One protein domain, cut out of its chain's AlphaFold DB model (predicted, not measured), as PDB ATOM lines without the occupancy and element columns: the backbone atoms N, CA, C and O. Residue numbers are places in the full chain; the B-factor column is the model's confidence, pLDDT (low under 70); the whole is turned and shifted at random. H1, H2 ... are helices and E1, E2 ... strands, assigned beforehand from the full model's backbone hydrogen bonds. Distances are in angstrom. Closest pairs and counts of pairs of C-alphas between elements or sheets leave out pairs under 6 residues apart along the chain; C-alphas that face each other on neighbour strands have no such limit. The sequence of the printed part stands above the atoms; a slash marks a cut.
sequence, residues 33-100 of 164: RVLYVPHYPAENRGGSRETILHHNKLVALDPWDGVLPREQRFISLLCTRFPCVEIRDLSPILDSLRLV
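What this domain is: This is residues 33 to 100 of the 164 residues of the protein "M24 family metallopeptidase" of Candidatus Bathyarchaeota archaeon (UniProt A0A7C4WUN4). A flat, loose frame has two short strands, E1 and E2, side by side with H2 near them; H1 stands away, and residues 95 to 100 stick out. The 68 printed residues, mostly helix by class, run E1, H1, H2, E2, H3: three named helices and a parallel sheet, E1 beside E2. The radius of gyration of the C-alphas is 13.8 A; the spans are 36 by 36 by 15 A.

Where its parts are: E1, residues 34 to 37, 9.8 A, begins at C-alpha (179.280, 127.562, 126.080). H1 is residues 49 to 61, 18.4 A; H2, 70 to 81, 16.4 A; E2, 86 to 89, 10.2 A. H3, 91 to 99, 12.0 A, ends at C-alpha (165.586, 123.536, 146.334).

How they stand to each other: E1, H1 H2, E2 form a strand-helix-strand unit, parallel strands joined through helices, its crossover right-handed. N 35 and O 86 are within hydrogen-bond range, 2.8 A. The closest C-alphas of H2 and E2, Ile 75 and Ile 87, are 7.7 A apart. H1 is apart from H2, E2 and H3. Every helix O i to N i+4 pair is within hydrogen-bond range.

The domain as a whole: The farthest C-alphas, Trp 64 and Val 100, are 41.9 A apart. The printed part has no cut; E1 to H1 is a long link. No printed residue has pLDDT under 70.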
ATOM      1  N   ARG A  33     182.828 129.306 124.508       95.06
ATOM      2  CA  ARG A  33     182.185 128.268 123.681       95.06
ATOM      3  C   ARG A  33     180.792 127.890 124.154       95.06
ATOM      4  O   ARG A  33     179.965 127.516 123.333       95.06
ATOM      5  N   VAL A  34     180.548 127.958 125.461       96.88
ATOM      6  CA  VAL A  34     179.280 127.562 126.080       96.88
ATOM      7  C   VAL A  34     178.832 128.661 127.033       96.88
ATOM      8  O   VAL A  34     179.580 129.026 127.938       96.88
ATOM      9  N   LEU A  35     177.609 129.154 126.857       96.62
ATOM     10  CA  LEU A  35     176.970 130.106 127.757       96.62
ATOM     11  C   LEU A  35     175.757 129.474 128.425       96.62
ATOM     12  O   LEU A  35     174.843 129.005 127.754       96.62
ATOM     13  N   TYR A  36     175.734 129.518 129.754       97.00
ATOM     14  CA  TYR A  36     174.555 129.165 130.533       97.00
ATOM     15  C   TYR A  36     173.773 130.432 130.849       97.00
ATOM     16  O   TYR A  36     174.277 131.317 131.541       97.00
ATOM     17  N   VAL A  37     172.542 130.520 130.356       96.06
ATOM     18  CA  VAL A  37     171.654 131.663 130.604       96.06
ATOM     19  C   VAL A  37     170.292 131.168 131.087       96.06
ATOM     20  O   VAL A  37     169.861 130.092 130.673       96.06
ATOM     21  N   PRO A  38     169.593 131.895 131.976       94.81
ATOM     22  CA  PRO A  38     168.249 131.498 132.382       94.81
ATOM     23  C   PRO A  38     167.290 131.529 131.186       94.81
ATOM     24  O   PRO A  38     167.152 132.570 130.541       94.81
ATOM     25  N   HIS A  39     166.615 130.414 130.896       94.81
ATOM     26  CA  HIS A  39     165.529 130.397 129.905       94.81
ATOM     27  C   HIS A  39     164.179 130.769 130.525       94.81
ATOM     28  O   HIS A  39     163.255 131.179 129.818       94.81
ATOM     29  N   TYR A  40     164.064 130.639 131.848       92.12
ATOM     30  CA  TYR A  40     162.887 131.042 132.602       92.12
ATOM     31  C   TYR A  40     163.017 132.468 133.143       92.12
ATOM     32  O   TYR A  40     164.120 132.902 133.489       92.12
ATOM     33  N   PRO A  41     161.891 133.195 133.252       91.81
ATOM     34  CA  PRO A  41     161.900 134.560 133.743       91.81
ATOM     35  C   PRO A  41     162.319 134.623 135.211       91.81
ATOM     36  O   PRO A  41     162.019 133.728 136.007       91.81
ATOM     37  N   ALA A  42     162.971 135.725 135.576       86.12
ATOM     38  CA  ALA A  42     163.239 136.037 136.971       86.12
ATOM     39  C   ALA A  42     161.922 136.255 137.736       86.12
ATOM     40  O   ALA A  42     161.023 136.958 137.273       86.12
ATOM     41  N   GLU A  43     161.819 135.657 138.923       86.06
ATOM     42  CA  GLU A  43     160.693 135.865 139.831       86.06
ATOM     43  C   GLU A  43     160.829 137.237 140.496       86.06
ATOM     44  O   GLU A  43     161.752 137.486 141.273       86.06
ATOM     45  N   ASN A  44     159.901 138.134 140.175       76.38
ATOM     46  CA  ASN A  44     159.792 139.427 140.835       76.38
ATOM     47  C   ASN A  44     158.939 139.306 142.101       76.38
ATOM     48  O   ASN A  44     158.197 138.340 142.286       76.38
ATOM     49  N   ARG A  45     159.007 140.314 142.978       72.81
ATOM     50  CA  ARG A  45     158.197 140.331 144.202       72.81
ATOM     51  C   ARG A  45     156.714 140.135 143.881       72.81
ATOM     52  O   ARG A  45     156.163 140.850 143.051       72.81
ATOM     53  N   GLY A  46     156.082 139.196 144.584       70.12
ATOM     54  CA  GLY A  46     154.657 138.900 144.445       70.12
ATOM     55  C   GLY A  46     154.280 138.147 143.166       70.12
ATOM     56  O   GLY A  46     153.105 137.847 142.983       70.12
ATOM     57  N   GLY A  47     155.245 137.816 142.301       79.50
ATOM     58  CA  GLY A  47     155.022 137.046 141.083       79.50
ATOM     59  C   GLY A  47     155.589 135.637 141.199       79.50
ATOM     60  O   GLY A  47     156.775 135.458 141.464       79.50
ATOM     61  N   SER A  48     154.753 134.630 140.946       88.00
ATOM     62  CA  SER A  48     155.247 133.274 140.710       88.00
ATOM     63  C   SER A  48     155.757 133.143 139.274       88.00
ATOM     64  O   SER A  48     155.281 133.832 138.363       88.00
ATOM     65  N   ARG A  49     156.685 132.211 139.046       90.94
ATOM     66  CA  ARG A  49     157.156 131.883 137.696       90.94
ATOM     67  C   ARG A  49     156.006 131.509 136.765       90.94
ATOM     68  O   ARG A  49     156.002 131.931 135.613       90.94
ATOM     69  N   GLU A  50     155.015 130.771 137.264       90.88
ATOM     70  CA  GLU A  50     153.841 130.391 136.477       90.88
ATOM     71  C   GLU A  50     153.040 131.604 136.010       90.88
ATOM     72  O   GLU A  50     152.694 131.695 134.834       90.88
ATOM     73  N   THR A  51     152.797 132.568 136.899       90.69
ATOM     74  CA  THR A  51     152.077 133.800 136.559       90.69
ATOM     75  C   THR A  51     152.805 134.579 135.464       90.69
ATOM     76  O   THR A  51     152.175 135.048 134.516       90.69
ATOM     77  N   ILE A  52     154.136 134.675 135.552       92.19
ATOM     78  CA  ILE A  52     154.949 135.386 134.557       92.19
ATOM     79  C   ILE A  52     154.948 134.640 133.218       92.19
ATOM     80  O   ILE A  52     154.769 135.257 132.172       92.19
ATOM     81  N   LEU A  53     155.098 133.312 133.226       92.88
ATOM     82  CA  LEU A  53     155.036 132.496 132.010       92.88
ATOM     83  C   LEU A  53     153.665 132.575 131.333       92.88
ATOM     84  O   LEU A  53     153.588 132.668 130.108       92.88
ATOM     85  N   HIS A  54     152.591 132.560 132.121       93.12
ATOM     86  CA  HIS A  54     151.236 132.725 131.613       93.12
ATOM     87  C   HIS A  54     151.066 134.088 130.938       93.12
ATOM     88  O   HIS A  54     150.625 134.147 129.793       93.12
ATOM     89  N   HIS A  55     151.489 135.165 131.603       91.88
ATOM     90  CA  HIS A  55     151.463 136.509 131.033       91.88
ATOM     91  C   HIS A  55     152.285 136.604 129.738       91.88
ATOM     92  O   HIS A  55     151.764 137.043 128.718       91.88
ATOM     93  N   ASN A  56     153.524 136.102 129.742       92.81
ATOM     94  CA  ASN A  56     154.392 136.049 128.563       92.81
ATOM     95  C   ASN A  56     153.732 135.320 127.382       92.81
ATOM     96  O   ASN A  56     153.858 135.747 126.237       92.81
ATOM     97  N   LYS A  57     153.016 134.222 127.654       92.00
ATOM     98  CA  LYS A  57     152.273 133.481 126.631       92.00
ATOM     99  C   LYS A  57     151.110 134.299 126.067       92.00
ATOM    100  O   LYS A  57     150.891 134.252 124.864       92.00
ATOM    101  N   LEU A  58     150.369 135.015 126.913       94.12
ATOM    102  CA  LEU A  58     149.270 135.873 126.463       94.12
ATOM    103  C   LEU A  58     149.780 137.014 125.577       94.12
ATOM    104  O   LEU A  58     149.244 137.201 124.493       94.12
ATOM    105  N   VAL A  59     150.852 137.695 125.994       94.19
ATOM    106  CA  VAL A  59     151.497 138.773 125.221       94.19
ATOM    107  C   VAL A  59     151.975 138.269 123.858       94.19
ATOM    108  O   VAL A  59     151.693 138.883 122.835       94.19
ATOM    109  N   ALA A  60     152.643 137.113 123.819       91.19
ATOM    110  CA  ALA A  60     153.135 136.537 122.569       91.19
ATOM    111  C   ALA A  60     152.011 136.122 121.597       91.19
ATOM    112  O   ALA A  60     152.241 136.055 120.392       91.19
ATOM    113  N   LEU A  61     150.817 135.810 122.112       92.06
ATOM    114  CA  LEU A  61     149.640 135.452 121.313       92.06
ATOM    115  C   LEU A  61     148.773 136.662 120.940       92.06
ATOM    116  O   LEU A  61     147.854 136.503 120.136       92.06
ATOM    117  N   ASP A  62     149.034 137.839 121.511       94.75
ATOM    118  CA  ASP A  62     148.289 139.058 121.220       94.75
ATOM    119  C   ASP A  62     148.692 139.610 119.836       94.75
ATOM    120  O   ASP A  62     149.854 139.978 119.644       94.75
ATOM    121  N   PRO A  63     147.760 139.712 118.866       94.56
ATOM    122  CA  PRO A  63     148.046 140.261 117.540       94.56
ATOM    123  C   PRO A  63     148.515 141.724 117.535       94.56
ATOM    124  O   PRO A  63     149.048 142.178 116.523       94.56
ATOM    125  N   TRP A  64     148.283 142.466 118.621       94.31
ATOM    126  CA  TRP A  64     148.617 143.886 118.752       94.31
ATOM    127  C   TRP A  64     149.847 144.151 119.627       94.31
ATOM    128  O   TRP A  64     150.277 145.300 119.716       94.31
ATOM    129  N   ASP A  65     150.421 143.113 120.239       91.88
ATOM    130  CA  ASP A  65     151.643 143.202 121.044       91.88
ATOM    131  C   ASP A  65     152.711 142.254 120.478       91.88
ATOM    132  O   ASP A  65     153.678 142.695 119.851       91.88
ATOM    133  N   GLY A  66     152.515 140.936 120.615       90.75
ATOM    134  CA  GLY A  66     153.365 139.911 120.002       90.75
ATOM    135  C   GLY A  66     154.824 139.929 120.474       90.75
ATOM    136  O   GLY A  66     155.685 139.291 119.861       90.75
ATOM    137  N   VAL A  67     155.138 140.670 121.542       91.44
ATOM    138  CA  VAL A  67     156.508 140.841 122.021       91.44
ATOM    139  C   VAL A  67     157.047 139.532 122.591       91.44
ATOM    140  O   VAL A  67     156.451 138.886 123.453       91.44
ATOM    141  N   LEU A  68     158.247 139.166 122.138       88.94
ATOM    142  CA  LEU A  68     158.968 138.030 122.695       88.94
ATOM    143  C   LEU A  68     159.355 138.291 124.164       88.94
ATOM    144  O   LEU A  68     159.830 139.388 124.497       88.94
ATOM    145  N   PRO A  69     159.264 137.273 125.039       91.69
ATOM    146  CA  PRO A  69     159.757 137.349 126.408       91.69
ATOM    147  C   PRO A  69     161.197 137.865 126.476       91.69
ATOM    148  O   PRO A  69     162.002 137.630 125.570       91.69
ATOM    149  N   ARG A  70     161.545 138.574 127.555       91.81
ATOM    150  CA  ARG A  70     162.878 139.178 127.738       91.81
ATOM    151  C   ARG A  70     164.003 138.156 127.544       91.81
ATOM    152  O   ARG A  70     164.969 138.449 126.847       91.81
ATOM    153  N   GLU A  71     163.865 136.976 128.136       93.81
ATOM    154  CA  GLU A  71     164.860 135.902 128.095       93.81
ATOM    155  C   GLU A  71     165.051 135.400 126.659       93.81
ATOM    156  O   GLU A  71     166.180 135.293 126.190       93.81
ATOM    157  N   GLN A  72     163.959 135.217 125.909       93.56
ATOM    158  CA  GLN A  72     164.017 134.833 124.495       93.56
ATOM    159  C   GLN A  72     164.639 135.928 123.624       93.56
ATOM    160  O   GLN A  72     165.439 135.626 122.744       93.56
ATOM    161  N   ARG A  73     164.330 137.207 123.878       94.56
ATOM    162  CA  ARG A  73     164.983 138.331 123.184       94.56
ATOM    163  C   ARG A  73     166.486 138.351 123.442       94.56
ATOM    164  O   ARG A  73     167.255 138.568 122.510       94.56
ATOM    165  N   PHE A  74     166.902 138.107 124.683       94.81
ATOM    166  CA  PHE A  74     168.314 138.056 125.048       94.81
ATOM    167  C   PHE A  74     169.035 136.871 124.394       94.81
ATOM    168  O   PHE A  74     170.096 137.060 123.807       94.81
ATOM    169  N   ILE A  75     168.427 135.681 124.400       95.50
ATOM    170  CA  ILE A  75     168.955 134.497 123.706       95.50
ATOM    171  C   ILE A  75     169.078 134.764 122.199       95.50
ATOM    172  O   ILE A  75     170.137 134.528 121.625       95.50
ATOM    173  N   SER A  76     168.055 135.338 121.560       95.12
ATOM    174  CA  SER A  76     168.106 135.716 120.139       95.12
ATOM    175  C   SER A  76     169.220 136.720 119.839       95.12
ATOM    176  O   SER A  76     169.889 136.616 118.809       95.12
ATOM    177  N   LEU A  77     169.461 137.675 120.743       95.31
ATOM    178  CA  LEU A  77     170.559 138.633 120.620       95.31
ATOM    179  C   LEU A  77     171.925 137.941 120.720       95.31
ATOM    180  O   LEU A  77     172.811 138.244 119.922       95.31
ATOM    181  N   LEU A  78     172.085 136.998 121.653       95.19
ATOM    182  CA  LEU A  78     173.305 136.201 121.801       95.19
ATOM    183  C   LEU A  78     173.563 135.334 120.566       95.19
ATOM    184  O   LEU A  78     174.657 135.402 120.021       95.19
ATOM    185  N   CYS A  79     172.557 134.613 120.064       94.19
ATOM    186  CA  CYS A  79     172.675 133.821 118.835       94.19
ATOM    187  C   CYS A  79     173.058 134.681 117.621       94.19
ATOM    188  O   CYS A  79     173.797 134.237 116.748       94.19
ATOM    189  N   THR A  80     172.556 135.921 117.563       95.56
ATOM    190  CA  THR A  80     172.853 136.856 116.467       95.56
ATOM    191  C   THR A  80     174.280 137.402 116.555       95.56
ATOM    192  O   THR A  80     174.955 137.520 115.536       95.56
ATOM    193  N   ARG A  81     174.744 137.759 117.758       94.56
ATOM    194  CA  ARG A  81     176.070 138.369 117.974       94.56
ATOM    195  C   ARG A  81     177.202 137.344 118.065       94.56
ATOM    196  O   ARG A  81     178.317 137.646 117.657       94.56
ATOM    197  N   PHE A  82     176.909 136.147 118.566       95.50
ATOM    198  CA  PHE A  82     177.866 135.071 118.826       95.50
ATOM    199  C   PHE A  82     177.333 133.731 118.281       95.50
ATOM    200  O   PHE A  82     176.989 132.837 119.053       95.50
ATOM    201  N   PRO A  83     177.265 133.549 116.948       93.38
ATOM    202  CA  PRO A  83     176.622 132.382 116.327       93.38
ATOM    203  C   PRO A  83     177.316 131.043 116.621       93.38
ATOM    204  O   PRO A  83     176.714 129.986 116.455       93.38
ATOM    205  N   CYS A  84     178.583 131.077 117.041       93.44
ATOM    206  CA  CYS A  84     179.368 129.886 117.367       93.44
ATOM    207  C   CYS A  84     179.252 129.461 118.840       93.44
ATOM    208  O   CYS A  84     179.822 128.435 119.211       93.44
ATOM    209  N   VAL A  85     178.568 130.244 119.682       95.69
ATOM    210  CA  VAL A  85     178.366 129.921 121.098       95.69
ATOM    211  C   VAL A  85     177.223 128.925 121.249       95.69
ATOM    212  O   VAL A  85     176.120 129.131 120.746       95.69
ATOM    213  N   GLU A  86     177.462 127.869 122.017       96.38
ATOM    214  CA  GLU A  86     176.414 126.972 122.484       96.38
ATOM    215  C   GLU A  86     175.691 127.598 123.685       96.38
ATOM    216  O   GLU A  86     176.295 127.828 124.733       96.38
ATOM    217  N   ILE A  87     174.389 127.853 123.561       97.06
ATOM    218  CA  ILE A  87     173.569 128.365 124.664       97.06
ATOM    219  C   ILE A  87     172.880 127.198 125.375       97.06
ATOM    220  O   ILE A  87     172.218 126.376 124.740       97.06
ATOM    221  N   ARG A  88     173.017 127.139 126.701       97.56
ATOM    222  CA  ARG A  88     172.402 126.132 127.573       97.56
ATOM    223  C   ARG A  88     171.532 126.784 128.639       97.56
ATOM    224  O   ARG A  88     171.836 127.870 129.128       97.56
ATOM    225  N   ASP A  89     170.483 126.072 129.038       97.06
ATOM    226  CA  ASP A  89     169.573 126.548 130.077       97.06
ATOM    227  C   ASP A  89     170.216 126.442 131.466       97.06
ATOM    228  O   ASP A  89     170.568 125.356 131.933       97.06
ATOM    229  N   LEU A  90     170.351 127.585 132.135       96.88
ATOM    230  CA  LEU A  90     170.841 127.681 133.508       96.88
ATOM    231  C   LEU A  90     169.748 127.380 134.548       96.88
ATOM    232  O   LEU A  90     170.056 127.037 135.691       96.88
ATOM    233  N   SER A  91     168.471 127.523 134.190       94.88
ATOM    234  CA  SER A  91     167.362 127.501 135.145       94.88
ATOM    235  C   SER A  91     167.244 126.196 135.947       94.88
ATOM    236  O   SER A  91     167.136 126.301 137.169       94.88
ATOM    237  N   PRO A  92     167.361 124.982 135.364       95.62
ATOM    238  CA  PRO A  92     167.280 123.739 136.138       95.62
ATOM    239  C   PRO A  92     168.394 123.606 137.185       95.62
ATOM    240  O   PRO A  92     168.175 123.072 138.273       95.62
ATOM    241  N   ILE A  93     169.588 124.123 136.875       96.56
ATOM    242  CA  ILE A  93     170.724 124.125 137.801       96.56
ATOM    243  C   ILE A  93     170.394 125.035 138.986       96.56
ATOM    244  O   ILE A  93     170.474 124.601 140.134       96.56
ATOM    245  N   LEU A  94     169.949 126.267 138.720       94.88
ATOM    246  CA  LEU A  94     169.556 127.206 139.773       94.88
ATOM    247  C   LEU A  94     168.397 126.682 140.621       94.88
ATOM    248  O   LEU A  94     168.416 126.855 141.836       94.88
ATOM    249  N   ASP A  95     167.414 126.025 140.009       94.25
ATOM    250  CA  ASP A  95     166.289 125.430 140.728       94.25
ATOM    251  C   ASP A  95     166.754 124.316 141.669       94.25
ATOM    252  O   ASP A  95     166.327 124.273 142.822       94.25
ATOM    253  N   SER A  96     167.683 123.462 141.223       96.25
ATOM    254  CA  SER A  96     168.251 122.406 142.068       96.25
ATOM    255  C   SER A  96     169.025 122.969 143.265       96.25
ATOM    256  O   SER A  96     168.857 122.490 144.386       96.25
ATOM    257  N   LEU A  97     169.799 124.040 143.050       95.88
ATOM    258  CA  LEU A  97     170.536 124.729 144.110       95.88
ATOM    259  C   LEU A  97     169.585 125.432 145.083       95.88
ATOM    260  O   LEU A  97     169.784 125.370 146.290       95.88
ATOM    261  N   ARG A  98     168.523 126.067 144.572       94.31
ATOM    262  CA  ARG A  98     167.510 126.741 145.395       94.31
ATOM    263  C   ARG A  98     166.598 125.756 146.115       94.31
ATOM    264  O   ARG A  98     165.961 126.167 147.078       94.31
ATOM    265  N   LEU A  99     166.472 124.504 145.684       96.25
ATOM    266  CA  LEU A  99     165.586 123.536 146.334       96.25
ATOM    267  C   LEU A  99     166.049 123.225 147.763       96.25
ATOM    268  O   LEU A  99     165.231 123.187 148.684       96.25
ATOM    269  N   VAL A 100     167.357 123.050 147.953       97.25
ATOM    270  CA  VAL A 100     167.964 122.735 149.250       97.25
ATOM    271  C   VAL A 100     168.443 124.023 149.907       97.25
ATOM    272  O   VAL A 100     169.311 124.712 149.388       97.25
TER     273      VAL A 100